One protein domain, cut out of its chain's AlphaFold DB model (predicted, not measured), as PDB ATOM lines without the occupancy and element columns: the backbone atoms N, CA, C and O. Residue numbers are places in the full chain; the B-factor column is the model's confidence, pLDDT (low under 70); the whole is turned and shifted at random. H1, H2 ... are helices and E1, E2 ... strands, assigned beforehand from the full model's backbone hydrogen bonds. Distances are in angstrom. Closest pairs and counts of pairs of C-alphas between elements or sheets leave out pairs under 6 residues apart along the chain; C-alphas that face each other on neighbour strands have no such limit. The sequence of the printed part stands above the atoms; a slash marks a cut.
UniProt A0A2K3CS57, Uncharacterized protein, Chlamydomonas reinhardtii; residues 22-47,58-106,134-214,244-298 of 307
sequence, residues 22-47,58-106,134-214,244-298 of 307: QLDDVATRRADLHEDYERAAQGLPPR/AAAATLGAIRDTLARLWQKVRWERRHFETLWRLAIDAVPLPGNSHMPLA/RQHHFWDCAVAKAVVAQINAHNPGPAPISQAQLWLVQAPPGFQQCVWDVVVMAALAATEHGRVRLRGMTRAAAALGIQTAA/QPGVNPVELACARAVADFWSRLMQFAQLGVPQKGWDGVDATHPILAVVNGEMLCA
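This is residues 22 to 47, 58 to 106, 134 to 214 and 244 to 298 of the 307 residues of an uncharacterized protein of Chlamydomonas reinhardtii (UniProt A0A2K3CS57). The long helix H7 is the spine of the domain: H8 and the shorter H5 pack on it as a three-helix bundle, and H3 crosses it on the side away from them, with H1 and H2 packed on H3. A small hairpin of strands, E1 and E2, sits at the end of H8, and the last residues of H7, 206 to 214, stick out as an arm. The printed part has 211 residues, with eight named helices followed along the chain by two strands in one antiparallel sheet, order E1 - E2; the class is mostly helix. The whole is compact, with a radius of gyration of the C-alphas of 18.6 A and spans of 63 by 48 by 33 A.

E1, residues 288 to 291, and E2, residues 294 to 297, form an antiparallel hairpin; N 289 and O 296, 2.9 A apart, are within hydrogen-bond range. The closest C-alphas of E2 and H8, residues 249 to 269, are those of Met 295 and Ala 269, 5.1 A apart. H8 touches H7, residues 177 to 214, at a shallow tilt of 31 degrees, opposite ways, closest at C-alphas 257 and 194, 4.5 A. With H5, residues 142 to 152, they make an up and down bundle, each helix running against the one before it. H5 touches H8 at C-alphas 143 and 254, 4.6 A. H3, residues 81 to 91, touches H7 with residues 185 to 192 of H7 alone, about perpendicular at 80 degrees, closest at C-alphas 83 and 185, 5.4 A. H2, residues 58 to 76, and H3 form a helical hairpin, closest at C-alphas 73 and 84, 7.2 A. H1, residues 24 to 41, touches H3 at C-alphas 37 and 91, 5.6 A, and H6, residues 163 to 167, at C-alphas 41 and 164, 4.5 A. H4, residues 134 to 140, touches H7 at C-alphas 138 and 191, 6.7 A. Every O i to N i+4 pair is within hydrogen-bond range in H1, H2, H4, H5, H6 and H8; in H3 5 of 7 are, in H7 33 of 34.

H7 spans 55.1 A, from C-alpha 177 at (-6.733, -19.217, 2.042) to C-alpha 214 at (12.544, 11.372, -39.585). H8 spans 30.2 A, H2 26.2 A and H1 25.6 A, H1 beginning at C-alpha 24 at (9.354, -37.466, -18.986).

The C-alphas farthest apart, of Ala 214 and Asn 292, are 63.3 A apart. Residues 48 to 57, 107 to 133 and 215 to 243 are not printed, with C-alpha gaps of 14.3, 14.5 and 21.6 A. The link H8 to E1 is long. Mean pLDDT of the printed part is 88.8; 13 residues are under 70, among them 210 to 214.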
ATOM      1  N   GLN A  22       6.913 -40.637 -22.860       86.31
ATOM      2  CA  GLN A  22       7.063 -39.590 -23.881       86.31
ATOM      3  C   GLN A  22       7.190 -38.180 -23.288       86.31
ATOM      4  O   GLN A  22       7.833 -37.322 -23.884       86.31
ATOM      5  N   LEU A  23       6.559 -37.925 -22.140       87.56
ATOM      6  CA  LEU A  23       6.543 -36.612 -21.493       87.56
ATOM      7  C   LEU A  23       7.557 -36.483 -20.349       87.56
ATOM      8  O   LEU A  23       7.513 -35.479 -19.639       87.56
ATOM      9  N   ASP A  24       8.448 -37.456 -20.144       81.19
ATOM     10  CA  ASP A  24       9.354 -37.466 -18.986       81.19
ATOM     11  C   ASP A  24      10.317 -36.265 -18.993       81.19
ATOM     12  O   ASP A  24      10.456 -35.563 -17.987       81.19
ATOM     13  N   ASP A  25      10.873 -35.929 -20.160       80.56
ATOM     14  CA  ASP A  25      11.721 -34.743 -20.341       80.56
ATOM     15  C   ASP A  25      10.950 -33.442 -20.076       80.56
ATOM     16  O   ASP A  25      11.453 -32.519 -19.433       80.56
ATOM     17  N   VAL A  26       9.689 -33.374 -20.519       85.19
ATOM     18  CA  VAL A  26       8.810 -32.218 -20.280       85.19
ATOM     19  C   VAL A  26       8.487 -32.092 -18.792       85.19
ATOM     20  O   VAL A  26       8.522 -30.992 -18.239       85.19
ATOM     21  N   ALA A  27       8.194 -33.208 -18.123       82.75
ATOM     22  CA  ALA A  27       7.946 -33.247 -16.689       82.75
ATOM     23  C   ALA A  27       9.192 -32.836 -15.894       82.75
ATOM     24  O   ALA A  27       9.070 -32.121 -14.899       82.75
ATOM     25  N   THR A  28      10.379 -33.233 -16.356       80.50
ATOM     26  CA  THR A  28      11.665 -32.839 -15.774       80.50
ATOM     27  C   THR A  28      11.915 -31.350 -15.936       80.50
ATOM     28  O   THR A  28      12.101 -30.658 -14.939       80.50
ATOM     29  N   ARG A  29      11.792 -30.820 -17.153       82.75
ATOM     30  CA  ARG A  29      11.960 -29.385 -17.404       82.75
ATOM     31  C   ARG A  29      10.955 -28.538 -16.626       82.75
ATOM     32  O   ARG A  29      11.286 -27.463 -16.142       82.75
ATOM     33  N   ARG A  30       9.722 -29.022 -16.471       86.50
ATOM     34  CA  ARG A  30       8.700 -28.334 -15.677       86.50
ATOM     35  C   ARG A  30       9.020 -28.332 -14.184       86.50
ATOM     36  O   ARG A  30       8.725 -27.344 -13.519       86.50
ATOM     37  N   ALA A  31       9.592 -29.414 -13.660       84.56
ATOM     38  CA  ALA A  31      10.037 -29.465 -12.273       84.56
ATOM     39  C   ALA A  31      11.147 -28.438 -12.016       84.56
ATOM     40  O   ALA A  31      11.030 -27.655 -11.080       84.56
ATOM     41  N   ASP A  32      12.136 -28.366 -12.906       84.25
ATOM     42  CA  ASP A  32      13.214 -27.374 -12.833       84.25
ATOM     43  C   ASP A  32      12.674 -25.935 -12.776       84.25
ATOM     44  O   ASP A  32      13.071 -25.143 -11.925       84.25
ATOM     45  N   LEU A  33      11.704 -25.610 -13.638       88.38
ATOM     46  CA  LEU A  33      11.089 -24.280 -13.673       88.38
ATOM     47  C   LEU A  33      10.325 -23.942 -12.384       88.38
ATOM     48  O   LEU A  33      10.389 -22.805 -11.919       88.38
ATOM     49  N   HIS A  34       9.620 -24.919 -11.801       90.88
ATOM     50  CA  HIS A  34       8.923 -24.744 -10.526       90.88
ATOM     51  C   HIS A  34       9.898 -24.550  -9.353       90.88
ATOM     52  O   HIS A  34       9.612 -23.760  -8.458       90.88
ATOM     53  N   GLU A  35      11.041 -25.240  -9.352       87.00
ATOM     54  CA  GLU A  35      12.087 -25.040  -8.345       87.00
ATOM     55  C   GLU A  35      12.694 -23.637  -8.467       87.00
ATOM     56  O   GLU A  35      12.754 -22.892  -7.490       87.00
ATOM     57  N   ASP A  36      13.055 -23.216  -9.683       87.44
ATOM     58  CA  ASP A  36      13.556 -21.862  -9.918       87.44
ATOM     59  C   ASP A  36      12.512 -20.797  -9.537       87.44
ATOM     60  O   ASP A  36      12.871 -19.705  -9.091       87.44
ATOM     61  N   TYR A  37      11.220 -21.088  -9.722       91.69
ATOM     62  CA  TYR A  37      10.117 -20.228  -9.295       91.69
ATOM     63  C   TYR A  37      10.014 -20.112  -7.771       91.69
ATOM     64  O   TYR A  37       9.900 -18.997  -7.262       91.69
ATOM     65  N   GLU A  38      10.099 -21.226  -7.041       91.75
ATOM     66  CA  GLU A  38      10.120 -21.224  -5.574       91.75
ATOM     67  C   GLU A  38      11.296 -20.413  -5.037       91.75
ATOM     68  O   GLU A  38      11.112 -19.537  -4.192       91.75
ATOM     69  N   ARG A  39      12.498 -20.676  -5.558       89.44
ATOM     70  CA  ARG A  39      13.713 -19.979  -5.137       89.44
ATOM     71  C   ARG A  39      13.581 -18.477  -5.350       89.44
ATOM     72  O   ARG A  39      13.849 -17.718  -4.425       89.44
ATOM     73  N   ALA A  40      13.092 -18.055  -6.518       89.75
ATOM     74  CA  ALA A  40      12.824 -16.645  -6.790       89.75
ATOM     75  C   ALA A  40      11.787 -16.060  -5.817       89.75
ATOM     76  O   ALA A  40      12.016 -14.990  -5.263       89.75
ATOM     77  N   ALA A  41      10.694 -16.780  -5.540       93.12
ATOM     78  CA  ALA A  41       9.680 -16.352  -4.578       93.12
ATOM     79  C   ALA A  41      10.242 -16.176  -3.153       93.12
ATOM     80  O   ALA A  41       9.772 -15.327  -2.400       93.12
ATOM     81  N   GLN A  42      11.259 -16.961  -2.790       90.81
ATOM     82  CA  GLN A  42      11.972 -16.886  -1.513       90.81
ATOM     83  C   GLN A  42      13.139 -15.878  -1.518       90.81
ATOM     84  O   GLN A  42      13.828 -15.749  -0.508       90.81
ATOM     85  N   GLY A  43      13.394 -15.179  -2.629       86.81
ATOM     86  CA  GLY A  43      14.543 -14.276  -2.773       86.81
ATOM     87  C   GLY A  43      15.898 -14.993  -2.842       86.81
ATOM     88  O   GLY A  43      16.941 -14.373  -2.643       86.81
ATOM     89  N   LEU A  44      15.900 -16.299  -3.110       84.75
ATOM     90  CA  LEU A  44      17.107 -17.104  -3.262       84.75
ATOM     91  C   LEU A  44      17.660 -16.993  -4.692       84.75
ATOM     92  O   LEU A  44      16.892 -16.879  -5.653       84.75
ATOM     93  N   PRO A  45      18.991 -17.083  -4.874       73.50
ATOM     94  CA  PRO A  45      19.589 -17.070  -6.205       73.50
ATOM     95  C   PRO A  45      19.130 -18.286  -7.028       73.50
ATOM     96  O   PRO A  45      18.819 -19.331  -6.435       73.50
ATOM     97  N   PRO A  46      19.133 -18.195  -8.375       70.75
ATOM     98  CA  PRO A  46      18.839 -19.327  -9.250       70.75
ATOM     99  C   PRO A  46      19.681 -20.558  -8.911       70.75
ATOM    100  O   PRO A  46      20.784 -20.447  -8.368       70.75
ATOM    101  N   ARG A  47      19.154 -21.739  -9.232       69.19
ATOM    102  CA  ARG A  47      19.845 -23.015  -9.040       69.19
ATOM    103  C   ARG A  47      21.242 -23.001  -9.687       69.19
ATOM    104  O   ARG A  47      21.391 -22.642 -10.853       69.19
ATOM    105  N   ALA A  58      13.429 -32.224   0.539       62.41
ATOM    106  CA  ALA A  58      12.811 -30.906   0.656       62.41
ATOM    107  C   ALA A  58      12.365 -30.329  -0.705       62.41
ATOM    108  O   ALA A  58      11.234 -29.868  -0.821       62.41
ATOM    109  N   ALA A  59      13.189 -30.440  -1.752       66.56
ATOM    110  CA  ALA A  59      12.849 -29.955  -3.092       66.56
ATOM    111  C   ALA A  59      11.679 -30.749  -3.705       66.56
ATOM    112  O   ALA A  59      10.783 -30.185  -4.334       66.56
ATOM    113  N   ALA A  60      11.623 -32.064  -3.462       71.19
ATOM    114  CA  ALA A  60      10.495 -32.893  -3.891       71.19
ATOM    115  C   ALA A  60       9.175 -32.498  -3.197       71.19
ATOM    116  O   ALA A  60       8.122 -32.490  -3.842       71.19
ATOM    117  N   ALA A  61       9.226 -32.147  -1.907       75.12
ATOM    118  CA  ALA A  61       8.065 -31.671  -1.160       75.12
ATOM    119  C   ALA A  61       7.545 -30.333  -1.709       75.12
ATOM    120  O   ALA A  61       6.336 -30.201  -1.923       75.12
ATOM    121  N   THR A  62       8.429 -29.383  -2.038       77.38
ATOM    122  CA  THR A  62       8.004 -28.128  -2.674       77.38
ATOM    123  C   THR A  62       7.354 -28.373  -4.033       77.38
ATOM    124  O   THR A  62       6.279 -27.840  -4.314       77.38
ATOM    125  N   LEU A  63       7.947 -29.213  -4.884       81.00
ATOM    126  CA  LEU A  63       7.350 -29.524  -6.184       81.00
ATOM    127  C   LEU A  63       5.932 -30.097  -6.043       81.00
ATOM    128  O   LEU A  63       5.058 -29.778  -6.855       81.00
ATOM    129  N   GLY A  64       5.697 -30.913  -5.012       86.06
ATOM    130  CA  GLY A  64       4.360 -31.358  -4.617       86.06
ATOM    131  C   GLY A  64       3.445 -30.184  -4.263       86.06
ATOM    132  O   GLY A  64       2.388 -30.032  -4.872       86.06
ATOM    133  N   ALA A  65       3.893 -29.298  -3.372       90.75
ATOM    134  CA  ALA A  65       3.126 -28.137  -2.925       90.75
ATOM    135  C   ALA A  65       2.730 -27.186  -4.070       90.75
ATOM    136  O   ALA A  65       1.579 -26.758  -4.145       90.75
ATOM    137  N   ILE A  66       3.637 -26.889  -5.010       92.62
ATOM    138  CA  ILE A  66       3.326 -26.045  -6.179       92.62
ATOM    139  C   ILE A  66       2.262 -26.713  -7.053       92.62
ATOM    140  O   ILE A  66       1.313 -26.061  -7.493       92.62
ATOM    141  N   ARG A  67       2.381 -28.024  -7.295       91.38
ATOM    142  CA  ARG A  67       1.392 -28.774  -8.083       91.38
ATOM    143  C   ARG A  67       0.025 -28.776  -7.410       91.38
ATOM    144  O   ARG A  67      -0.971 -28.573  -8.103       91.38
ATOM    145  N   ASP A  68      -0.014 -28.957  -6.096       94.25
ATOM    146  CA  ASP A  68      -1.249 -28.939  -5.317       94.25
ATOM    147  C   ASP A  68      -1.882 -27.546  -5.304       94.25
ATOM    148  O   ASP A  68      -3.098 -27.428  -5.455       94.25
ATOM    149  N   THR A  69      -1.078 -26.483  -5.220       95.50
ATOM    150  CA  THR A  69      -1.549 -25.099  -5.353       95.50
ATOM    151  C   THR A  69      -2.139 -24.828  -6.732       95.50
ATOM    152  O   THR A  69      -3.279 -24.372  -6.827       95.50
ATOM    153  N   LEU A  70      -1.438 -25.178  -7.814       94.38
ATOM    154  CA  LEU A  70      -1.960 -24.992  -9.170       94.38
ATOM    155  C   LEU A  70      -3.232 -25.822  -9.409       94.38
ATOM    156  O   LEU A  70      -4.187 -25.332 -10.013       94.38
ATOM    157  N   ALA A  71      -3.283 -27.058  -8.904       93.62
ATOM    158  CA  ALA A  71      -4.469 -27.905  -8.991       93.62
ATOM    159  C   ALA A  71      -5.641 -27.341  -8.176       93.62
ATOM    160  O   ALA A  71      -6.769 -27.334  -8.666       93.62
ATOM    161  N   ARG A  72      -5.385 -26.828  -6.965       93.38
ATOM    162  CA  ARG A  72      -6.386 -26.177  -6.110       93.38
ATOM    163  C   ARG A  72      -7.014 -24.989  -6.825       93.38
ATOM    164  O   ARG A  72      -8.236 -24.949  -6.948       93.38
ATOM    165  N   LEU A  73      -6.195 -24.078  -7.343       93.88
ATOM    166  CA  LEU A  73      -6.670 -22.894  -8.058       93.88
ATOM    167  C   LEU A  73      -7.452 -23.268  -9.317       93.88
ATOM    168  O   LEU A  73      -8.542 -22.754  -9.552       93.88
ATOM    169  N   TRP A  74      -6.952 -24.237 -10.086       91.94
ATOM    170  CA  TRP A  74      -7.638 -24.703 -11.285       91.94
ATOM    171  C   TRP A  74      -8.957 -25.434 -10.980       91.94
ATOM    172  O   TRP A  74      -9.936 -25.306 -11.707       91.94
ATOM    173  N   GLN A  75      -9.041 -26.252  -9.943       89.44
ATOM    174  CA  GLN A  75     -10.226 -27.095  -9.746       89.44
ATOM    175  C   GLN A  75     -11.277 -26.443  -8.853       89.44
ATOM    176  O   GLN A  75     -12.472 -26.660  -9.059       89.44
ATOM    177  N   LYS A  76     -10.840 -25.686  -7.841       86.50
ATOM    178  CA  LYS A  76     -11.713 -25.229  -6.756       86.50
ATOM    179  C   LYS A  76     -12.156 -23.784  -6.909       86.50
ATOM    180  O   LYS A  76     -13.285 -23.486  -6.525       86.50
ATOM    181  N   VAL A  77     -11.330 -22.906  -7.480       89.06
ATOM    182  CA  VAL A  77     -11.734 -21.507  -7.649       89.06
ATOM    183  C   VAL A  77     -12.648 -21.390  -8.862       89.06
ATOM    184  O   VAL A  77     -12.249 -21.612 -10.006       89.06
ATOM    185  N   ARG A  78     -13.918 -21.082  -8.597       83.31
ATOM    186  CA  ARG A  78     -14.972 -20.928  -9.604       83.31
ATOM    187  C   ARG A  78     -14.895 -19.535 -10.220       83.31
ATOM    188  O   ARG A  78     -15.729 -18.683  -9.954       83.31
ATOM    189  N   TRP A  79     -13.866 -19.321 -11.028       90.06
ATOM    190  CA  TRP A  79     -13.654 -18.082 -11.766       90.06
ATOM    191  C   TRP A  79     -13.118 -18.370 -13.170       90.06
ATOM    192  O   TRP A  79     -12.824 -19.515 -13.524       90.06
ATOM    193  N   GLU A  80     -13.008 -17.338 -13.998       86.94
ATOM    194  CA  GLU A  80     -12.585 -17.486 -15.386       86.94
ATOM    195  C   GLU A  80     -11.107 -17.889 -15.466       86.94
ATOM    196  O   GLU A  80     -10.249 -17.354 -14.761       86.94
ATOM    197  N   ARG A  81     -10.786 -18.810 -16.382       87.62
ATOM    198  CA  ARG A  81      -9.432 -19.380 -16.518       87.62
ATOM    199  C   ARG A  81      -8.341 -18.346 -16.787       87.62
ATOM    200  O   ARG A  81      -7.207 -18.552 -16.363       87.62
ATOM    201  N   ARG A  82      -8.699 -17.228 -17.420       85.75
ATOM    202  CA  ARG A  82      -7.790 -16.116 -17.732       85.75
ATOM    203  C   ARG A  82      -7.094 -15.521 -16.500       85.75
ATOM    204  O   ARG A  82      -5.982 -15.032 -16.623       85.75
ATOM    205  N   HIS A  83      -7.708 -15.579 -15.313       88.00
ATOM    206  CA  HIS A  83      -7.104 -15.033 -14.082       88.00
ATOM    207  C   HIS A  83      -6.034 -15.960 -13.493       88.00
ATOM    208  O   HIS A  83      -5.088 -15.503 -12.860       88.00
ATOM    209  N   PHE A  84      -6.149 -17.266 -13.741       92.69
ATOM    210  CA  PHE A  84      -5.160 -18.268 -13.339       92.69
ATOM    211  C   PHE A  84      -3.942 -18.302 -14.276       92.69
ATOM    212  O   PHE A  84      -2.828 -18.612 -13.856       92.69
ATOM    213  N   GLU A  85      -4.154 -17.998 -15.555       93.50
ATOM    214  CA  GLU A  85      -3.164 -18.141 -16.622       93.50
ATOM    215  C   GLU A  85      -1.856 -17.392 -16.344       93.50
ATOM    216  O   GLU A  85      -0.779 -17.950 -16.559       93.50
ATOM    217  N   THR A  86      -1.930 -16.172 -15.801       94.44
ATOM    218  CA  THR A  86      -0.738 -15.388 -15.455       94.44
ATOM    219  C   THR A  86       0.099 -16.064 -14.375       94.44
ATOM    220  O   THR A  86       1.313 -16.177 -14.539       94.44
ATOM    221  N   LEU A  87      -0.527 -16.567 -13.305       95.19
ATOM    222  CA  LEU A  87       0.179 -17.312 -12.260       95.19
ATOM    223  C   LEU A  87       0.831 -18.568 -12.838       95.19
ATOM    224  O   LEU A  87       1.999 -18.840 -12.569       95.19
ATOM    225  N   TRP A  88       0.089 -19.330 -13.646       94.75
ATOM    226  CA  TRP A  88       0.619 -20.545 -14.252       94.75
ATOM    227  C   TRP A  88       1.832 -20.249 -15.130       94.75
ATOM    228  O   TRP A  88       2.866 -20.888 -14.944       94.75
ATOM    229  N   ARG A  89       1.743 -19.253 -16.022       94.44
ATOM    230  CA  ARG A  89       2.870 -18.810 -16.855       94.44
ATOM    231  C   ARG A  89       4.047 -18.332 -16.019       94.44
ATOM    232  O   ARG A  89       5.177 -18.667 -16.349       94.44
ATOM    233  N   LEU A  90       3.804 -17.586 -14.943       94.06
ATOM    234  CA  LEU A  90       4.858 -17.122 -14.044       94.06
ATOM    235  C   LEU A  90       5.599 -18.299 -13.390       94.06
ATOM    236  O   LEU A  90       6.831 -18.317 -13.378       94.06
ATOM    237  N   ALA A  91       4.857 -19.310 -12.929       93.94
ATOM    238  CA  ALA A  91       5.406 -20.497 -12.274       93.94
ATOM    239  C   ALA A  91       6.286 -21.358 -13.196       93.94
ATOM    240  O   ALA A  91       7.182 -22.046 -12.718       93.94
ATOM    241  N   ILE A  92       6.046 -21.320 -14.510       91.25
ATOM    242  CA  ILE A  92       6.855 -22.035 -15.511       91.25
ATOM    243  C   ILE A  92       7.738 -21.103 -16.354       91.25
ATOM    244  O   ILE A  92       8.192 -21.493 -17.425       91.25
ATOM    245  N   ASP A  93       7.951 -19.865 -15.899       89.56
ATOM    246  CA  ASP A  93       8.750 -18.844 -16.587       89.56
ATOM    247  C   ASP A  93       8.356 -18.631 -18.064       89.56
ATOM    248  O   ASP A  93       9.206 -18.385 -18.912       89.56
ATOM    249  N   ALA A  94       7.063 -18.745 -18.383       89.94
ATOM    250  CA  ALA A  94       6.489 -18.670 -19.730       89.94
ATOM    251  C   ALA A  94       5.744 -17.354 -20.013       89.94
ATOM    252  O   ALA A  94       4.999 -17.252 -20.987       89.94
ATOM    253  N   VAL A  95       5.899 -16.335 -19.160       89.31
ATOM    254  CA  VAL A  95       5.439 -14.980 -19.505       89.31
ATOM    255  C   VAL A  95       6.312 -14.473 -20.660       89.31
ATOM    256  O   VAL A  95       7.530 -14.647 -20.570       89.31
ATOM    257  N   PRO A  96       5.756 -13.857 -21.722       84.06
ATOM    258  CA  PRO A  96       6.519 -13.421 -22.895       84.06
ATOM    259  C   PRO A  96       7.394 -12.195 -22.579       84.06
ATOM    260  O   PRO A  96       7.098 -11.057 -22.953       84.06
ATOM    261  N   LEU A  97       8.477 -12.440 -21.843       82.25
ATOM    262  CA  LEU A  97       9.501 -11.481 -21.452       82.25
ATOM    263  C   LEU A  97      10.829 -11.903 -22.089       82.25
ATOM    264  O   LEU A  97      11.341 -12.981 -21.769       82.25
ATOM    265  N   PRO A  98      11.403 -11.086 -22.987       71.38
ATOM    266  CA  PRO A  98      12.722 -11.360 -23.543       71.38
ATOM    267  C   PRO A  98      13.769 -11.557 -22.434       71.38
ATOM    268  O   PRO A  98      13.860 -10.751 -21.507       71.38
ATOM    269  N   GLY A  99      14.549 -12.638 -22.518       69.25
ATOM    270  CA  GLY A  99      15.509 -13.044 -21.488       69.25
ATOM    271  C   GLY A  99      14.971 -14.005 -20.422       69.25
ATOM    272  O   GLY A  99      15.732 -14.349 -19.515       69.25
ATOM    273  N   ASN A 100      13.709 -14.442 -20.517       76.19
ATOM    274  CA  ASN A 100      13.219 -15.618 -19.789       76.19
ATOM    275  C   ASN A 100      13.837 -16.912 -20.343       76.19
ATOM    276  O   ASN A 100      14.362 -16.952 -21.457       76.19
ATOM    277  N   SER A 101      13.726 -17.999 -19.583       70.06
ATOM    278  CA  SER A 101      14.384 -19.289 -19.846       70.06
ATOM    279  C   SER A 101      13.983 -19.937 -21.179       70.06
ATOM    280  O   SER A 101      14.738 -20.736 -21.731       70.06
ATOM    281  N   HIS A 102      12.805 -19.598 -21.713       70.75
ATOM    282  CA  HIS A 102      12.313 -20.054 -23.022       70.75
ATOM    283  C   HIS A 102      12.693 -19.116 -24.185       70.75
ATOM    284  O   HIS A 102      12.499 -19.473 -25.342       70.75
ATOM    285  N   MET A 103      13.268 -17.945 -23.891       72.31
ATOM    286  CA  MET A 103      13.804 -16.978 -24.855       72.31
ATOM    287  C   MET A 103      15.208 -16.488 -24.437       72.31
ATOM    288  O   MET A 103      15.425 -15.280 -24.303       72.31
ATOM    289  N   PRO A 104      16.190 -17.390 -24.233       67.19
ATOM    290  CA  PRO A 104      17.492 -17.021 -23.668       67.19
ATOM    291  C   PRO A 104      18.342 -16.158 -24.611       67.19
ATOM    292  O   PRO A 104      19.194 -15.401 -24.155       67.19
ATOM    293  N   LEU A 105      18.108 -16.264 -25.923       72.06
ATOM    294  CA  LEU A 105      18.818 -15.504 -26.957       72.06
ATOM    295  C   LEU A 105      18.122 -14.184 -27.315       72.06
ATOM    296  O   LEU A 105      18.704 -13.354 -28.013       72.06
ATOM    297  N   ALA A 106      16.884 -13.976 -26.855       71.38
ATOM    298  CA  ALA A 106      16.183 -12.726 -27.093       71.38
ATOM    299  C   ALA A 106      16.823 -11.629 -26.237       71.38
ATOM    300  O   ALA A 106      16.970 -11.777 -25.019       71.38
ATOM    301  N   ARG A 134      11.178 -12.013 -14.840       88.25
ATOM    302  CA  ARG A 134      10.012 -12.282 -13.980       88.25
ATOM    303  C   ARG A 134      10.097 -11.592 -12.612       88.25
ATOM    304  O   ARG A 134       9.098 -11.025 -12.181       88.25
ATOM    305  N   GLN A 135      11.269 -11.596 -11.966       88.94
ATOM    306  CA  GLN A 135      11.498 -10.934 -10.675       88.94
ATOM    307  C   GLN A 135      11.231  -9.437 -10.801       88.94
ATOM    308  O   GLN A 135      10.434  -8.877 -10.052       88.94
ATOM    309  N   HIS A 136      11.813  -8.815 -11.826       90.00
ATOM    310  CA  HIS A 136      11.585  -7.406 -12.069       90.00
ATOM    311  C   HIS A 136      10.102  -7.113 -12.324       90.00
ATOM    312  O   HIS A 136       9.497  -6.305 -11.631       90.00
ATOM    313  N   HIS A 137       9.489  -7.768 -13.309       91.25
ATOM    314  CA  HIS A 137       8.161  -7.384 -13.779       91.25
ATOM    315  C   HIS A 137       7.017  -7.711 -12.807       91.25
ATOM    316  O   HIS A 137       6.018  -6.995 -12.830       91.25
ATOM    317  N   PHE A 138       7.151  -8.747 -11.973       94.81
ATOM    318  CA  PHE A 138       6.090  -9.218 -11.067       94.81
ATOM    319  C   PHE A 138       6.378  -8.988  -9.579       94.81
ATOM    320  O   PHE A 138       5.596  -9.429  -8.736       94.81
ATOM    321  N   TRP A 139       7.479  -8.312  -9.248       94.81
ATOM    322  CA  TRP A 139       7.787  -7.944  -7.868       94.81
ATOM    323  C   TRP A 139       8.417  -6.553  -7.760       94.81
ATOM    324  O   TRP A 139       7.861  -5.678  -7.099       94.81
ATOM    325  N   ASP A 140       9.532  -6.304  -8.453       92.50
ATOM    326  CA  ASP A 140      10.304  -5.068  -8.231       92.50
ATOM    327  C   ASP A 140       9.758  -3.840  -8.977       92.50
ATOM    328  O   ASP A 140       9.989  -2.703  -8.557       92.50
ATOM    329  N   CYS A 141       9.067  -4.056 -10.098       93.69
ATOM    330  CA  CYS A 141       8.545  -3.017 -10.979       93.69
ATOM    331  C   CYS A 141       7.514  -2.143 -10.255       93.69
ATOM    332  O   CYS A 141       6.671  -2.650  -9.517       93.69
ATOM    333  N   ALA A 142       7.518  -0.838 -10.550       94.56
ATOM    334  CA  ALA A 142       6.554   0.125 -10.015       94.56
ATOM    335  C   ALA A 142       5.092  -0.340 -10.163       94.56
ATOM    336  O   ALA A 142       4.306  -0.202  -9.231       94.56
ATOM    337  N   VAL A 143       4.747  -0.973 -11.293       96.25
ATOM    338  CA  VAL A 143       3.401  -1.520 -11.541       96.25
ATOM    339  C   VAL A 143       3.046  -2.629 -10.544       96.25
ATOM    340  O   VAL A 143       1.961  -2.609  -9.970       96.25
ATOM    341  N   ALA A 144       3.958  -3.580 -10.314       97.00
ATOM    342  CA  ALA A 144       3.747  -4.669  -9.359       97.00
ATOM    343  C   ALA A 144       3.669  -4.132  -7.923       97.00
ATOM    344  O   ALA A 144       2.753  -4.477  -7.177       97.00
ATOM    345  N   LYS A 145       4.578  -3.216  -7.561       96.88
ATOM    346  CA  LYS A 145       4.593  -2.552  -6.251       96.88
ATOM    347  C   LYS A 145       3.305  -1.789  -5.964       96.88
ATOM    348  O   LYS A 145       2.821  -1.864  -4.843       96.88
ATOM    349  N   ALA A 146       2.716  -1.116  -6.954       97.31
ATOM    350  CA  ALA A 146       1.444  -0.414  -6.783       97.31
ATOM    351  C   ALA A 146       0.289  -1.370  -6.426       97.31
ATOM    352  O   ALA A 146      -0.503  -1.076  -5.533       97.31
ATOM    353  N   VAL A 147       0.221  -2.541  -7.069       98.25
ATOM    354  CA  VAL A 147      -0.777  -3.573  -6.732       98.25
ATOM    355  C   VAL A 147      -0.513  -4.151  -5.337       98.25
ATOM    356  O   VAL A 147      -1.433  -4.256  -4.528       98.25
ATOM    357  N   VAL A 148       0.742  -4.472  -5.011       98.06
ATOM    358  CA  VAL A 148       1.121  -4.989  -3.683       98.06
ATOM    359  C   VAL A 148       0.853  -3.963  -2.576       98.06
ATOM    360  O   VAL A 148       0.399  -4.342  -1.498       98.06
ATOM    361  N   ALA A 149       1.057  -2.670  -2.836       97.44
ATOM    362  CA  ALA A 149       0.732  -1.596  -1.901       97.44
ATOM    363  C   ALA A 149      -0.765  -1.578  -1.554       97.44
ATOM    364  O   ALA A 149      -1.116  -1.441  -0.388       97.44
ATOM    365  N   GLN A 150      -1.647  -1.814  -2.531       97.25
ATOM    366  CA  GLN A 150      -3.095  -1.901  -2.294       97.25
ATOM    367  C   GLN A 150      -3.499  -3.121  -1.461       97.25
ATOM    368  O   GLN A 150      -4.421  -3.035  -0.652       97.25
ATOM    369  N   ILE A 151      -2.795  -4.247  -1.617       97.50
ATOM    370  CA  ILE A 151      -2.993  -5.420  -0.756       97.50
ATOM    371  C   ILE A 151      -2.512  -5.107   0.669       97.50
ATOM    372  O   ILE A 151      -3.223  -5.385   1.630       97.50
ATOM    373  N   ASN A 152      -1.333  -4.491   0.814       96.88
ATOM    374  CA  ASN A 152      -0.753  -4.125   2.110       96.88
ATOM    375  C   ASN A 152      -1.575  -3.086   2.874       96.88
ATOM    376  O   ASN A 152      -1.687  -3.182   4.089       96.88
ATOM    377  N   ALA A 153      -2.209  -2.155   2.168       95.50
ATOM    378  CA  ALA A 153      -3.169  -1.209   2.727       95.50
ATOM    379  C   ALA A 153      -4.350  -1.894   3.451       95.50
ATOM    380  O   ALA A 153      -4.960  -1.310   4.345       95.50
ATOM    381  N   HIS A 154      -4.649  -3.144   3.087       94.50
ATOM    382  CA  HIS A 154      -5.697  -3.981   3.677       94.50
ATOM    383  C   HIS A 154      -5.123  -5.174   4.455       94.50
ATOM    384  O   HIS A 154      -5.848  -6.104   4.799       94.50
ATOM    385  N   ASN A 155      -3.817  -5.201   4.712       94.25
ATOM    386  CA  ASN A 155      -3.191  -6.290   5.443       94.25
ATOM    387  C   ASN A 155      -3.332  -6.044   6.956       94.25
ATOM    388  O   ASN A 155      -2.787  -5.060   7.453       94.25
ATOM    389  N   PRO A 156      -4.022  -6.918   7.711       89.69
ATOM    390  CA  PRO A 156      -4.157  -6.770   9.157       89.69
ATOM    391  C   PRO A 156      -2.887  -7.221   9.899       89.69
ATOM    392  O   PRO A 156      -2.768  -7.017  11.106       89.69
ATOM    393  N   GLY A 157      -1.954  -7.879   9.202       89.25
ATOM    394  CA  GLY A 157      -0.696  -8.350   9.760       89.25
ATOM    395  C   GLY A 157       0.328  -7.225   9.964       89.25
ATOM    396  O   GLY A 157       0.333  -6.239   9.232       89.25
ATOM    397  N   PRO A 158       1.260  -7.388  10.921       87.44
ATOM    398  CA  PRO A 158       2.263  -6.368  11.239       87.44
ATOM    399  C   PRO A 158       3.383  -6.260  10.193       87.44
ATOM    400  O   PRO A 158       4.134  -5.289  10.194       87.44
ATOM    401  N   ALA A 159       3.536  -7.273   9.338       93.31
ATOM    402  CA  ALA A 159       4.561  -7.325   8.307       93.31
ATOM    403  C   ALA A 159       3.915  -7.210   6.921       93.31
ATOM    404  O   ALA A 159       2.856  -7.811   6.711       93.31
ATOM    405  N   PRO A 160       4.548  -6.499   5.972       95.62
ATOM    406  CA  PRO A 160       4.055  -6.428   4.605       95.62
ATOM    407  C   PRO A 160       4.032  -7.817   3.956       95.62
ATOM    408  O   PRO A 160       4.833  -8.693   4.292       95.62
ATOM    409  N   ILE A 161       3.130  -7.995   2.993       96.69
ATOM    410  CA  ILE A 161       3.041  -9.199   2.171       96.69
ATOM    411  C   ILE A 161       4.389  -9.473   1.516       96.69
ATOM    412  O   ILE A 161       4.966  -8.606   0.856       96.69
ATOM    413  N   SER A 162       4.873 -10.701   1.682       96.69
ATOM    414  CA  SER A 162       6.118 -11.154   1.076       96.69
ATOM    415  C   SER A 162       5.905 -11.681  -0.341       96.69
ATOM    416  O   SER A 162       4.813 -12.118  -0.721       96.69
ATOM    417  N   GLN A 163       6.987 -11.710  -1.119       96.81
ATOM    418  CA  GLN A 163       6.974 -12.308  -2.452       96.81
ATOM    419  C   GLN A 163       6.552 -13.776  -2.395       96.81
ATOM    420  O   GLN A 163       5.738 -14.211  -3.205       96.81
ATOM    421  N   ALA A 164       7.046 -14.519  -1.401       96.00
ATOM    422  CA  ALA A 164       6.704 -15.919  -1.195       96.00
ATOM    423  C   ALA A 164       5.200 -16.111  -0.968       96.00
ATOM    424  O   ALA A 164       4.605 -16.990  -1.583       96.00
ATOM    425  N   GLN A 165       4.564 -15.266  -0.152       97.19
ATOM    426  CA  GLN A 165       3.119 -15.341   0.094       97.19
ATOM    427  C   GLN A 165       2.309 -15.108  -1.184       97.19
ATOM    428  O   GLN A 165       1.361 -15.850  -1.459       97.19
ATOM    429  N   LEU A 166       2.705 -14.115  -1.986       97.38
ATOM    430  CA  LEU A 166       2.031 -13.790  -3.239       97.38
ATOM    431  C   LEU A 166       2.263 -14.869  -4.306       97.38
ATOM    432  O   LEU A 166       1.314 -15.388  -4.879       97.38
ATOM    433  N   TRP A 167       3.515 -15.235  -4.574       97.00
ATOM    434  CA  TRP A 167       3.869 -16.149  -5.662       97.00
ATOM    435  C   TRP A 167       3.523 -17.607  -5.316       97.00
ATOM    436  O   TRP A 167       2.916 -18.314  -6.114       97.00
ATOM    437  N   LEU A 168       3.793 -18.069  -4.094       96.75
ATOM    438  CA  LEU A 168       3.447 -19.441  -3.685       96.75
ATOM    439  C   LEU A 168       1.981 -19.594  -3.263       96.75
ATOM    440  O   LEU A 168       1.553 -20.700  -2.921       96.75
ATOM    441  N   VAL A 169       1.204 -18.506  -3.323       97.50
ATOM    442  CA  VAL A 169      -0.221 -18.476  -2.980       97.50
ATOM    443  C   VAL A 169      -0.454 -18.987  -1.559       97.50
ATOM    444  O   VAL A 169      -1.332 -19.811  -1.304       97.50
ATOM    445  N   GLN A 170       0.376 -18.530  -0.626       96.25
ATOM    446  CA  GLN A 170       0.296 -18.891   0.786       96.25
ATOM    447  C   GLN A 170      -0.328 -17.734   1.549       96.25
ATOM    448  O   GLN A 170       0.235 -16.638   1.562       96.25
ATOM    449  N   ALA A 171      -1.493 -17.974   2.152       95.62
ATOM    450  CA  ALA A 171      -2.203 -16.920   2.854       95.62
ATOM    451  C   ALA A 171      -1.348 -16.354   4.003       95.62
ATOM    452  O   ALA A 171      -0.848 -17.123   4.833       95.62
ATOM    453  N   PRO A 172      -1.158 -15.027   4.062       95.50
ATOM    454  CA  PRO A 172      -0.553 -14.377   5.217       95.50
ATOM    455  C   PRO A 172      -1.450 -14.524   6.464       95.50
ATOM    456  O   PRO A 172      -2.654 -14.769   6.342       95.50
ATOM    457  N   PRO A 173      -0.898 -14.349   7.679       91.81
ATOM    458  CA  PRO A 173      -1.697 -14.322   8.901       91.81
ATOM    459  C   PRO A 173      -2.844 -13.305   8.808       91.81
ATOM    460  O   PRO A 173      -2.639 -12.172   8.385       91.81
ATOM    461  N   GLY A 174      -4.046 -13.717   9.213       90.50
ATOM    462  CA  GLY A 174      -5.251 -12.880   9.142       90.50
ATOM    463  C   GLY A 174      -6.009 -12.945   7.813       90.50
ATOM    464  O   GLY A 174      -7.067 -12.335   7.712       90.50
ATOM    465  N   PHE A 175      -5.524 -13.707   6.827       94.00
ATOM    466  CA  PHE A 175      -6.257 -13.994   5.593       94.00
ATOM    467  C   PHE A 175      -6.682 -15.460   5.513       94.00
ATOM    468  O   PHE A 175      -5.917 -16.383   5.798       94.00
ATOM    469  N   GLN A 176      -7.899 -15.683   5.032       94.31
ATOM    470  CA  GLN A 176      -8.416 -17.002   4.708       94.31
ATOM    471  C   GLN A 176      -7.843 -17.445   3.354       94.31
ATOM    472  O   GLN A 176      -7.870 -16.701   2.372       94.31
ATOM    473  N   GLN A 177      -7.373 -18.694   3.260       95.12
ATOM    474  CA  GLN A 177      -6.733 -19.217   2.042       95.12
ATOM    475  C   GLN A 177      -7.632 -19.155   0.799       95.12
ATOM    476  O   GLN A 177      -7.140 -18.897  -0.296       95.12
ATOM    477  N   CYS A 178      -8.939 -19.366   0.950       94.31
ATOM    478  CA  CYS A 178      -9.890 -19.292  -0.161       94.31
ATOM    479  C   CYS A 178     -10.020 -17.877  -0.743       94.31
ATOM    480  O   CYS A 178     -10.160 -17.735  -1.956       94.31
ATOM    481  N   VAL A 179      -9.919 -16.844   0.098       95.38
ATOM    482  CA  VAL A 179      -9.887 -15.446  -0.340       95.38
ATOM    483  C   VAL A 179      -8.528 -15.116  -0.939       95.38
ATOM    484  O   VAL A 179      -8.460 -14.522  -2.013       95.38
ATOM    485  N   TRP A 180      -7.442 -15.557  -0.295       97.00
ATOM    486  CA  TRP A 180      -6.085 -15.332  -0.789       97.00
ATOM    487  C   TRP A 180      -5.878 -15.894  -2.198       97.00
ATOM    488  O   TRP A 180      -5.329 -15.213  -3.058       97.00
ATOM    489  N   ASP A 181      -6.397 -17.091  -2.468       96.44
ATOM    490  CA  ASP A 181      -6.388 -17.710  -3.795       96.44
ATOM    491  C   ASP A 181      -6.963 -16.765  -4.881       96.44
ATOM    492  O   ASP A 181      -6.410 -16.668  -5.979       96.44
ATOM    493  N   VAL A 182      -8.040 -16.029  -4.577       96.50
ATOM    494  CA  VAL A 182      -8.662 -15.048  -5.489       96.50
ATOM    495  C   VAL A 182      -7.823 -13.775  -5.590       96.50
ATOM    496  O   VAL A 182      -7.571 -13.296  -6.698       96.50
ATOM    497  N   VAL A 183      -7.356 -13.253  -4.453       97.62
ATOM    498  CA  VAL A 183      -6.525 -12.040  -4.379       97.62
ATOM    499  C   VAL A 183      -5.250 -12.198  -5.200       97.62
ATOM    500  O   VAL A 183      -4.935 -11.320  -6.000       97.62
ATOM    501  N   VAL A 184      -4.548 -13.328  -5.079       98.06
ATOM    502  CA  VAL A 184      -3.317 -13.582  -5.840       98.06
ATOM    503  C   VAL A 184      -3.584 -13.641  -7.342       98.06
ATOM    504  O   VAL A 184      -2.857 -13.017  -8.118       98.06
ATOM    505  N   MET A 185      -4.624 -14.364  -7.772       97.62
ATOM    506  CA  MET A 185      -4.966 -14.438  -9.196       97.62
ATOM    507  C   MET A 185      -5.317 -13.057  -9.760       97.62
ATOM    508  O   MET A 185      -4.829 -12.693 -10.830       97.62
ATOM    509  N   ALA A 186      -6.101 -12.262  -9.025       98.12
ATOM    510  CA  ALA A 186      -6.430 -10.894  -9.412       98.12
ATOM    511  C   ALA A 186      -5.171 -10.014  -9.494       98.12
ATOM    512  O   ALA A 186      -4.978  -9.311 -10.484       98.12
ATOM    513  N   ALA A 187      -4.295 -10.082  -8.488       98.38
ATOM    514  CA  ALA A 187      -3.100  -9.253  -8.382       98.38
ATOM    515  C   ALA A 187      -2.093  -9.522  -9.506       98.38
ATOM    516  O   ALA A 187      -1.593  -8.588 -10.140       98.38
ATOM    517  N   LEU A 188      -1.816 -10.796  -9.798       97.88
ATOM    518  CA  LEU A 188      -0.887 -11.169 -10.864       97.88
ATOM    519  C   LEU A 188      -1.466 -10.842 -12.244       97.88
ATOM    520  O   LEU A 188      -0.754 -10.290 -13.084       97.88
ATOM    521  N   ALA A 189      -2.757 -11.107 -12.475       97.25
ATOM    522  CA  ALA A 189      -3.418 -10.745 -13.729       97.25
ATOM    523  C   ALA A 189      -3.427  -9.224 -13.968       97.25
ATOM    524  O   ALA A 189      -3.152  -8.775 -15.081       97.25
ATOM    525  N   ALA A 190      -3.673  -8.433 -12.923       97.88
ATOM    526  CA  ALA A 190      -3.648  -6.976 -12.989       97.88
ATOM    527  C   ALA A 190      -2.237  -6.408 -13.197       97.88
ATOM    528  O   ALA A 190      -2.045  -5.465 -13.969       97.88
ATOM    529  N   THR A 191      -1.229  -7.024 -12.575       97.38
ATOM    530  CA  THR A 191       0.182  -6.681 -12.806       97.38
ATOM    531  C   THR A 191       0.564  -6.899 -14.269       97.38
ATOM    532  O   THR A 191       1.147  -6.017 -14.899       97.38
ATOM    533  N   GLU A 192       0.173  -8.038 -14.846       95.50
ATOM    534  CA  GLU A 192       0.379  -8.325 -16.268       95.50
ATOM    535  C   GLU A 192      -0.353  -7.317 -17.165       95.50
ATOM    536  O   GLU A 192       0.236  -6.794 -18.114       95.50
ATOM    537  N   HIS A 193      -1.600  -6.972 -16.831       94.88
ATOM    538  CA  HIS A 193      -2.362  -5.951 -17.548       94.88
ATOM    539  C   HIS A 193      -1.626  -4.603 -17.576       94.88
ATOM    540  O   HIS A 193      -1.415  -4.023 -18.646       94.88
ATOM    541  N   GLY A 194      -1.196  -4.110 -16.411       95.00
ATOM    542  CA  GLY A 194      -0.447  -2.859 -16.302       95.00
ATOM    543  C   GLY A 194       0.881  -2.904 -17.057       95.00
ATOM    544  O   GLY A 194       1.212  -1.966 -17.782       95.00
ATOM    545  N   ARG A 195       1.611  -4.022 -16.962       92.75
ATOM    546  CA  ARG A 195       2.886  -4.236 -17.659       92.75
ATOM    547  C   ARG A 195       2.729  -4.166 -19.177       92.75
ATOM    548  O   ARG A 195       3.502  -3.469 -19.835       92.75
ATOM    549  N   VAL A 196       1.742  -4.866 -19.739       92.00
ATOM    550  CA  VAL A 196       1.470  -4.866 -21.186       92.00
ATOM    551  C   VAL A 196       1.110  -3.460 -21.665       92.00
ATOM    552  O   VAL A 196       1.632  -3.000 -22.682       92.00
ATOM    553  N   ARG A 197       0.284  -2.730 -20.904       91.62
ATOM    554  CA  ARG A 197      -0.072  -1.338 -21.220       91.62
ATOM    555  C   ARG A 197       1.136  -0.406 -21.161       91.62
ATOM    556  O   ARG A 197       1.298   0.403 -22.072       91.62
ATOM    557  N   LEU A 198       1.986  -0.529 -20.140       91.31
ATOM    558  CA  LEU A 198       3.218   0.254 -20.023       91.31
ATOM    559  C   LEU A 198       4.132   0.012 -21.226       91.31
ATOM    560  O   LEU A 198       4.541   0.966 -21.878       91.31
ATOM    561  N   ARG A 199       4.372  -1.259 -21.578       88.75
ATOM    562  CA  ARG A 199       5.170  -1.631 -22.757       88.75
ATOM    563  C   ARG A 199       4.604  -1.015 -24.036       88.75
ATOM    564  O   ARG A 199       5.362  -0.467 -24.832       88.75
ATOM    565  N   GLY A 200       3.286  -1.076 -24.219       88.25
ATOM    566  CA  GLY A 200       2.613  -0.474 -25.367       88.25
ATOM    567  C   GLY A 200       2.796   1.045 -25.438       88.25
ATOM    568  O   GLY A 200       3.153   1.561 -26.492       88.25
ATOM    569  N   MET A 201       2.646   1.756 -24.313       88.31
ATOM    570  CA  MET A 201       2.883   3.207 -24.247       88.31
ATOM    571  C   MET A 201       4.347   3.567 -24.527       88.31
ATOM    572  O   MET A 201       4.606   4.500 -25.283       88.31
ATOM    573  N   THR A 202       5.304   2.814 -23.979       84.75
ATOM    574  CA  THR A 202       6.738   3.024 -24.235       84.75
ATOM    575  C   THR A 202       7.089   2.804 -25.707       84.75
ATOM    576  O   THR A 202       7.805   3.615 -26.292       84.75
ATOM    577  N   ARG A 203       6.551   1.752 -26.341       84.56
ATOM    578  CA  ARG A 203       6.745   1.494 -27.778       84.56
ATOM    579  C   ARG A 203       6.108   2.581 -28.647       84.56
ATOM    580  O   ARG A 203       6.744   3.037 -29.592       84.56
ATOM    581  N   ALA A 204       4.899   3.031 -28.310       83.75
ATOM    582  CA  ALA A 204       4.225   4.116 -29.025       83.75
ATOM    583  C   ALA A 204       5.012   5.435 -28.937       83.75
ATOM    584  O   ALA A 204       5.215   6.099 -29.950       83.75
ATOM    585  N   ALA A 205       5.521   5.786 -27.750       80.69
ATOM    586  CA  ALA A 205       6.359   6.968 -27.562       80.69
ATOM    587  C   ALA A 205       7.665   6.891 -28.374       80.69
ATOM    588  O   ALA A 205       8.046   7.865 -29.021       80.69
ATOM    589  N   ALA A 206       8.321   5.724 -28.399       79.50
ATOM    590  CA  ALA A 206       9.520   5.509 -29.209       79.50
ATOM    591  C   ALA A 206       9.235   5.642 -30.715       79.50
ATOM    592  O   ALA A 206       9.991   6.303 -31.425       79.50
ATOM    593  N   ALA A 207       8.126   5.074 -31.201       79.25
ATOM    594  CA  ALA A 207       7.720   5.182 -32.601       79.25
ATOM    595  C   ALA A 207       7.432   6.636 -33.015       79.25
ATOM    596  O   ALA A 207       7.862   7.060 -34.086       79.25
ATOM    597  N   LEU A 208       6.764   7.416 -32.157       76.81
ATOM    598  CA  LEU A 208       6.537   8.846 -32.388       76.81
ATOM    599  C   LEU A 208       7.848   9.637 -32.429       76.81
ATOM    600  O   LEU A 208       8.007  10.486 -33.299       76.81
ATOM    601  N   GLY A 209       8.801   9.336 -31.540       71.81
ATOM    602  CA  GLY A 209      10.131   9.956 -31.546       71.81
ATOM    603  C   GLY A 209      10.931   9.668 -32.822       71.81
ATOM    604  O   GLY A 209      11.623  10.546 -33.330       71.81
ATOM    605  N   ILE A 210      10.806   8.460 -33.380       67.38
ATOM    606  CA  ILE A 210      11.416   8.105 -34.670       67.38
ATOM    607  C   ILE A 210      10.742   8.878 -35.811       67.38
ATOM    608  O   ILE A 210      11.436   9.405 -36.675       67.38
ATOM    609  N   GLN A 211       9.410   8.983 -35.809       64.00
ATOM    610  CA  GLN A 211       8.672   9.725 -36.838       64.00
ATOM    611  C   GLN A 211       8.995  11.223 -36.820       64.00
ATOM    612  O   GLN A 211       9.199  11.809 -37.880       64.00
ATOM    613  N   THR A 212       9.091  11.848 -35.643       63.91
ATOM    614  CA  THR A 212       9.469  13.267 -35.531       63.91
ATOM    615  C   THR A 212      10.921  13.506 -35.929       63.91
ATOM    616  O   THR A 212      11.198  14.484 -36.618       63.91
ATOM    617  N   ALA A 213      11.843  12.606 -35.570       59.31
ATOM    618  CA  ALA A 213      13.234  12.673 -36.018       59.31
ATOM    619  C   ALA A 213      13.365  12.490 -37.541       59.31
ATOM    620  O   ALA A 213      14.135  13.206 -38.175       59.31
ATOM    621  N   ALA A 214      12.586  11.581 -38.138       57.66
ATOM    622  CA  ALA A 214      12.544  11.372 -39.585       57.66
ATOM    623  C   ALA A 214      11.938  12.573 -40.331       57.66
ATOM    624  O   ALA A 214      12.460  12.967 -41.366       57.66
ATOM    625  N   GLN A 244      -1.358  11.491 -23.057       60.31
ATOM    626  CA  GLN A 244      -1.493  12.933 -23.244       60.31
ATOM    627  C   GLN A 244      -0.238  13.640 -22.705       60.31
ATOM    628  O   GLN A 244       0.325  13.192 -21.699       60.31
ATOM    629  N   PRO A 245       0.217  14.725 -23.357       58.34
ATOM    630  CA  PRO A 245       1.382  15.471 -22.896       58.34
ATOM    631  C   PRO A 245       1.187  15.894 -21.433       58.34
ATOM    632  O   PRO A 245       0.181  16.510 -21.093       58.34
ATOM    633  N   GLY A 246       2.137  15.518 -20.572       65.88
ATOM    634  CA  GLY A 246       2.098  15.781 -19.127       65.88
ATOM    635  C   GLY A 246       1.700  14.591 -18.243       65.88
ATOM    636  O   GLY A 246       1.855  14.684 -17.031       65.88
ATOM    637  N   VAL A 247       1.243  13.464 -18.806       76.25
ATOM    638  CA  VAL A 247       0.929  12.256 -18.021       76.25
ATOM    639  C   VAL A 247       2.135  11.323 -17.970       76.25
ATOM    640  O   VAL A 247       2.591  10.829 -19.003       76.25
ATOM    641  N   ASN A 248       2.625  11.028 -16.764       87.38
ATOM    642  CA  ASN A 248       3.680  10.041 -16.564       87.38
ATOM    643  C   ASN A 248       3.151   8.628 -16.921       87.38
ATOM    644  O   ASN A 248       2.213   8.138 -16.283       87.38
ATOM    645  N   PRO A 249       3.723   7.937 -17.931       88.62
ATOM    646  CA  PRO A 249       3.231   6.630 -18.370       88.62
ATOM    647  C   PRO A 249       3.345   5.554 -17.283       88.62
ATOM    648  O   PRO A 249       2.548   4.614 -17.279       88.62
ATOM    649  N   VAL A 250       4.305   5.687 -16.361       91.44
ATOM    650  CA  VAL A 250       4.475   4.757 -15.239       91.44
ATOM    651  C   VAL A 250       3.332   4.918 -14.246       91.44
ATOM    652  O   VAL A 250       2.668   3.933 -13.937       91.44
ATOM    653  N   GLU A 251       3.036   6.147 -13.819       91.81
ATOM    654  CA  GLU A 251       1.908   6.442 -12.922       91.81
ATOM    655  C   GLU A 251       0.579   5.976 -13.522       91.81
ATOM    656  O   GLU A 251      -0.209   5.309 -12.851       91.81
ATOM    657  N   LEU A 252       0.357   6.236 -14.814       91.56
ATOM    658  CA  LEU A 252      -0.844   5.777 -15.509       91.56
ATOM    659  C   LEU A 252      -0.936   4.244 -15.560       91.56
ATOM    660  O   LEU A 252      -2.025   3.687 -15.403       91.56
ATOM    661  N   ALA A 253       0.177   3.543 -15.786       94.56
ATOM    662  CA  ALA A 253       0.204   2.082 -15.771       94.56
ATOM    663  C   ALA A 253      -0.055   1.513 -14.368       94.56
ATOM    664  O   ALA A 253      -0.808   0.545 -14.246       94.56
ATOM    665  N   CYS A 254       0.506   2.131 -13.324       95.44
ATOM    666  CA  CYS A 254       0.240   1.789 -11.928       95.44
ATOM    667  C   CYS A 254      -1.244   1.968 -11.588       95.44
ATOM    668  O   CYS A 254      -1.883   1.026 -11.123       95.44
ATOM    669  N   ALA A 255      -1.819   3.133 -11.902       94.50
ATOM    670  CA  ALA A 255      -3.232   3.422 -11.660       94.50
ATOM    671  C   ALA A 255      -4.153   2.436 -12.397       94.50
ATOM    672  O   ALA A 255      -5.122   1.938 -11.825       94.50
ATOM    673  N   ARG A 256      -3.828   2.091 -13.651       95.50
ATOM    674  CA  ARG A 256      -4.580   1.094 -14.429       95.50
ATOM    675  C   ARG A 256      -4.475  -0.311 -13.845       95.50
ATOM    676  O   ARG A 256      -5.484  -1.005 -13.812       95.50
ATOM    677  N   ALA A 257      -3.298  -0.728 -13.382       97.56
ATOM    678  CA  ALA A 257      -3.131  -2.025 -12.728       97.56
ATOM    679  C   ALA A 257      -3.938  -2.101 -11.427       97.56
ATOM    680  O   ALA A 257      -4.651  -3.071 -11.202       97.56
ATOM    681  N   VAL A 258      -3.897  -1.052 -10.603       98.19
ATOM    682  CA  VAL A 258      -4.691  -0.974  -9.368       98.19
ATOM    683  C   VAL A 258      -6.193  -1.002  -9.665       98.19
ATOM    684  O   VAL A 258      -6.927  -1.763  -9.038       98.19
ATOM    685  N   ALA A 259      -6.657  -0.233 -10.652       96.81
ATOM    686  CA  ALA A 259      -8.060  -0.243 -11.058       96.81
ATOM    687  C   ALA A 259      -8.504  -1.620 -11.587       96.81
ATOM    688  O   ALA A 259      -9.585  -2.095 -11.237       96.81
ATOM    689  N   ASP A 260      -7.671  -2.283 -12.396       97.75
ATOM    690  CA  ASP A 260      -7.944  -3.626 -12.918       97.75
ATOM    691  C   ASP A 260      -7.980  -4.678 -11.794       97.75
ATOM    692  O   ASP A 260      -8.873  -5.523 -11.781       97.75
ATOM    693  N   PHE A 261      -7.085  -4.584 -10.802       98.19
ATOM    694  CA  PHE A 261      -7.084  -5.448  -9.615       98.19
ATOM    695  C   PHE A 261      -8.416  -5.382  -8.857       98.19
ATOM    696  O   PHE A 261      -9.070  -6.409  -8.666       98.19
ATOM    697  N   TRP A 262      -8.855  -4.178  -8.483       97.88
ATOM    698  CA  TRP A 262     -10.107  -3.996  -7.746       97.88
ATOM    699  C   TRP A 262     -11.337  -4.349  -8.582       97.88
ATOM    700  O   TRP A 262     -12.243  -5.017  -8.088       97.88
ATOM    701  N   SER A 263     -11.345  -3.994  -9.870       96.50
ATOM    702  CA  SER A 263     -12.427  -4.362 -10.790       96.50
ATOM    703  C   SER A 263     -12.617  -5.879 -10.871       96.50
ATOM    704  O   SER A 263     -13.746  -6.367 -10.839       96.50
ATOM    705  N   ARG A 264     -11.524  -6.651 -10.909       97.06
ATOM    706  CA  ARG A 264     -11.583  -8.119 -10.898       97.06
ATOM    707  C   ARG A 264     -12.155  -8.670  -9.594       97.06
ATOM    708  O   ARG A 264     -12.981  -9.577  -9.648       97.06
ATOM    709  N   LEU A 265     -11.754  -8.129  -8.444       96.94
ATOM    710  CA  LEU A 265     -12.295  -8.549  -7.147       96.94
ATOM    711  C   LEU A 265     -13.792  -8.237  -7.021       96.94
ATOM    712  O   LEU A 265     -14.559  -9.091  -6.585       96.94
ATOM    713  N   MET A 266     -14.221  -7.062  -7.485       95.81
ATOM    714  CA  MET A 266     -15.638  -6.694  -7.544       95.81
ATOM    715  C   MET A 266     -16.428  -7.630  -8.466       95.81
ATOM    716  O   MET A 266     -17.497  -8.103  -8.089       95.81
ATOM    717  N   GLN A 267     -15.897  -7.943  -9.653       94.12
ATOM    718  CA  GLN A 267     -16.513  -8.904 -10.575       94.12
ATOM    719  C   GLN A 267     -16.607 -10.302  -9.959       94.12
ATOM    720  O   GLN A 267     -17.610 -10.980 -10.144       94.12
ATOM    721  N   PHE A 268     -15.588 -10.736  -9.210       94.50
ATOM    722  CA  PHE A 268     -15.641 -12.003  -8.488       94.50
ATOM    723  C   PHE A 268     -16.737 -11.991  -7.413       94.50
ATOM    724  O   PHE A 268     -17.528 -12.926  -7.352       94.50
ATOM    725  N   ALA A 269     -16.840 -10.919  -6.620       94.31
ATOM    726  CA  ALA A 269     -17.881 -10.779  -5.601       94.31
ATOM    727  C   ALA A 269     -19.304 -10.825  -6.193       94.31
ATOM    728  O   ALA A 269     -20.201 -11.432  -5.610       94.31
ATOM    729  N   GLN A 270     -19.496 -10.273  -7.397       93.31
ATOM    730  CA  GLN A 270     -20.767 -10.330  -8.132       93.31
ATOM    731  C   GLN A 270     -21.181 -11.749  -8.560       93.31
ATOM    732  O   GLN A 270     -22.355 -11.970  -8.854       93.31
ATOM    733  N   LEU A 271     -20.263 -12.723  -8.571       91.81
ATOM    734  CA  LEU A 271     -20.600 -14.133  -8.813       91.81
ATOM    735  C   LEU A 271     -21.310 -14.787  -7.613       91.81
ATOM    736  O   LEU A 271     -21.830 -15.897  -7.746       91.81
ATOM    737  N   GLY A 272     -21.341 -14.113  -6.459       89.06
ATOM    738  CA  GLY A 272     -21.917 -14.610  -5.214       89.06
ATOM    739  C   GLY A 272     -20.955 -15.481  -4.400       89.06
ATOM    740  O   GLY A 272     -19.833 -15.781  -4.809       89.06
ATOM    741  N   VAL A 273     -21.400 -15.888  -3.207       83.50
ATOM    742  CA  VAL A 273     -20.589 -16.688  -2.277       83.50
ATOM    743  C   VAL A 273     -20.460 -18.133  -2.780       83.50
ATOM    744  O   VAL A 273     -21.477 -18.809  -2.974       83.50
ATOM    745  N   PRO A 274     -19.237 -18.665  -2.971       83.50
ATOM    746  CA  PRO A 274     -19.064 -20.057  -3.361       83.50
ATOM    747  C   PRO A 274     -19.588 -21.023  -2.291       83.50
ATOM    748  O   PRO A 274     -19.299 -20.881  -1.109       83.50
ATOM    749  N   GLN A 275     -20.280 -22.083  -2.718       74.25
ATOM    750  CA  GLN A 275     -20.945 -23.041  -1.819       74.25
ATOM    751  C   GLN A 275     -20.013 -23.864  -0.905       74.25
ATOM    752  O   GLN A 275     -20.502 -24.572  -0.032       74.25
ATOM    753  N   LYS A 276     -18.694 -23.886  -1.148       82.12
ATOM    754  CA  LYS A 276     -17.744 -24.717  -0.388       82.12
ATOM    755  C   LYS A 276     -16.459 -23.959  -0.088       82.12
ATOM    756  O   LYS A 276     -15.834 -23.430  -1.004       82.12
ATOM    757  N   GLY A 277     -16.014 -24.030   1.167       83.69
ATOM    758  CA  GLY A 277     -14.706 -23.531   1.603       83.69
ATOM    759  C   GLY A 277     -14.667 -22.041   1.940       83.69
ATOM    760  O   GLY A 277     -13.579 -21.512   2.145       83.69
ATOM    761  N   TRP A 278     -15.827 -21.382   1.992       90.69
ATOM    762  CA  TRP A 278     -15.978 -19.961   2.336       90.69
ATOM    763  C   TRP A 278     -16.712 -19.742   3.668       90.69
ATOM    764  O   TRP A 278     -16.878 -18.604   4.082       90.69
ATOM    765  N   ASP A 279     -17.076 -20.816   4.377       85.81
ATOM    766  CA  ASP A 279     -17.845 -20.764   5.635       85.81
ATOM    767  C   ASP A 279     -17.118 -20.017   6.771       85.81
ATOM    768  O   ASP A 279     -17.744 -19.575   7.727       85.81
ATOM    769  N   GLY A 280     -15.790 -19.887   6.674       86.62
ATOM    770  CA  GLY A 280     -14.953 -19.153   7.629       86.62
ATOM    771  C   GLY A 280     -14.619 -17.717   7.214       86.62
ATOM    772  O   GLY A 280     -13.756 -17.106   7.840       86.62
ATOM    773  N   VAL A 281     -15.219 -17.203   6.137       92.25
ATOM    774  CA  VAL A 281     -15.079 -15.805   5.708       92.25
ATOM    775  C   VAL A 281     -16.280 -15.041   6.244       92.25
ATOM    776  O   VAL A 281     -17.409 -15.360   5.892       92.25
ATOM    777  N   ASP A 282     -16.044 -14.048   7.093       91.94
ATOM    778  CA  ASP A 282     -17.099 -13.243   7.708       91.94
ATOM    779  C   ASP A 282     -16.960 -11.755   7.344       91.94
ATOM    780  O   ASP A 282     -16.180 -11.374   6.465       91.94
ATOM    781  N   ALA A 283     -17.743 -10.909   8.016       91.25
ATOM    782  CA  ALA A 283     -17.767  -9.462   7.820       91.25
ATOM    783  C   ALA A 283     -16.435  -8.757   8.144       91.25
ATOM    784  O   ALA A 283     -16.277  -7.585   7.813       91.25
ATOM    785  N   THR A 284     -15.500  -9.435   8.817       91.31
ATOM    786  CA  THR A 284     -14.227  -8.855   9.263       91.31
ATOM    787  C   THR A 284     -13.098  -9.034   8.255       91.31
ATOM    788  O   THR A 284     -12.035  -8.437   8.422       91.31
ATOM    789  N   HIS A 285     -13.306  -9.828   7.198       93.88
ATOM    790  CA  HIS A 285     -12.260 -10.055   6.213       93.88
ATOM    791  C   HIS A 285     -11.908  -8.741   5.479       93.88
ATOM    792  O   HIS A 285     -12.789  -8.103   4.904       93.88
ATOM    793  N   PRO A 286     -10.621  -8.355   5.400       93.38
ATOM    794  CA  PRO A 286     -10.233  -7.006   4.983       93.38
ATOM    795  C   PRO A 286     -10.382  -6.701   3.483       93.38
ATOM    796  O   PRO A 286     -10.450  -5.535   3.112       93.38
ATOM    797  N   ILE A 287     -10.399  -7.720   2.613       96.19
ATOM    798  CA  ILE A 287     -10.549  -7.550   1.151       96.19
ATOM    799  C   ILE A 287     -11.886  -8.083   0.605       96.19
ATOM    800  O   ILE A 287     -12.620  -7.328  -0.026       96.19
ATOM    801  N   LEU A 288     -12.200  -9.369   0.809       95.38
ATOM    802  CA  LEU A 288     -13.486  -9.967   0.427       95.38
ATOM    803  C   LEU A 288     -14.179 -10.521   1.668       95.38
ATOM    804  O   LEU A 288     -13.686 -11.479   2.257       95.38
ATOM    805  N   ALA A 289     -15.314  -9.941   2.034       94.56
ATOM    806  CA  ALA A 289     -16.093 -10.315   3.207       94.56
ATOM    807  C   ALA A 289     -17.409 -10.984   2.803       94.56
ATOM    808  O   ALA A 289     -17.938 -10.717   1.724       94.56
ATOM    809  N   VAL A 290     -17.960 -11.825   3.678       94.75
ATOM    810  CA  VAL A 290     -19.317 -12.364   3.510       94.75
ATOM    811  C   VAL A 290     -20.211 -11.788   4.595       94.75
ATOM    812  O   VAL A 290     -19.975 -11.992   5.786       94.75
ATOM    813  N   VAL A 291     -21.248 -11.062   4.182       92.19
ATOM    814  CA  VAL A 291     -22.199 -10.393   5.075       92.19
ATOM    815  C   VAL A 291     -23.606 -10.748   4.625       92.19
ATOM    816  O   VAL A 291     -23.966 -10.523   3.477       92.19
ATOM    817  N   ASN A 292     -24.406 -11.332   5.520       89.19
ATOM    818  CA  ASN A 292     -25.784 -11.755   5.229       89.19
ATOM    819  C   ASN A 292     -25.921 -12.658   3.982       89.19
ATOM    820  O   ASN A 292     -26.937 -12.623   3.295       89.19
ATOM    821  N   GLY A 293     -24.905 -13.478   3.693       87.50
ATOM    822  CA  GLY A 293     -24.888 -14.366   2.524       87.50
ATOM    823  C   GLY A 293     -24.476 -13.692   1.210       87.50
ATOM    824  O   GLY A 293     -24.430 -14.366   0.182       87.50
ATOM    825  N   GLU A 294     -24.131 -12.406   1.234       91.12
ATOM    826  CA  GLU A 294     -23.607 -11.665   0.088       91.12
ATOM    827  C   GLU A 294     -22.095 -11.465   0.215       91.12
ATOM    828  O   GLU A 294     -21.574 -11.247   1.311       91.12
ATOM    829  N   MET A 295     -21.381 -11.541  -0.911       94.62
ATOM    830  CA  MET A 295     -19.954 -11.235  -0.951       94.62
ATOM    831  C   MET A 295     -19.756  -9.739  -1.190       94.62
ATOM    832  O   MET A 295     -20.223  -9.197  -2.189       94.62
ATOM    833  N   LEU A 296     -19.023  -9.089  -0.292       94.38
ATOM    834  CA  LEU A 296     -18.652  -7.685  -0.385       94.38
ATOM    835  C   LEU A 296     -17.160  -7.563  -0.689       94.38
ATOM    836  O   LEU A 296     -16.340  -8.284  -0.124       94.38
ATOM    837  N   CYS A 297     -16.815  -6.628  -1.570       95.94
ATOM    838  CA  CYS A 297     -15.436  -6.260  -1.865       95.94
ATOM    839  C   CYS A 297     -15.108  -4.935  -1.180       95.94
ATOM    840  O   CYS A 297     -15.901  -3.994  -1.239       95.94
ATOM    841  N   ALA A 298     -13.934  -4.861  -0.559       94.56
ATOM    842  CA  ALA A 298     -13.383  -3.614  -0.055       94.56
ATOM    843  C   ALA A 298     -13.159  -2.606  -1.195       94.56
ATOM    844  O   ALA A 298     -13.104  -2.963  -2.377       94.56
TER     845      ALA A 298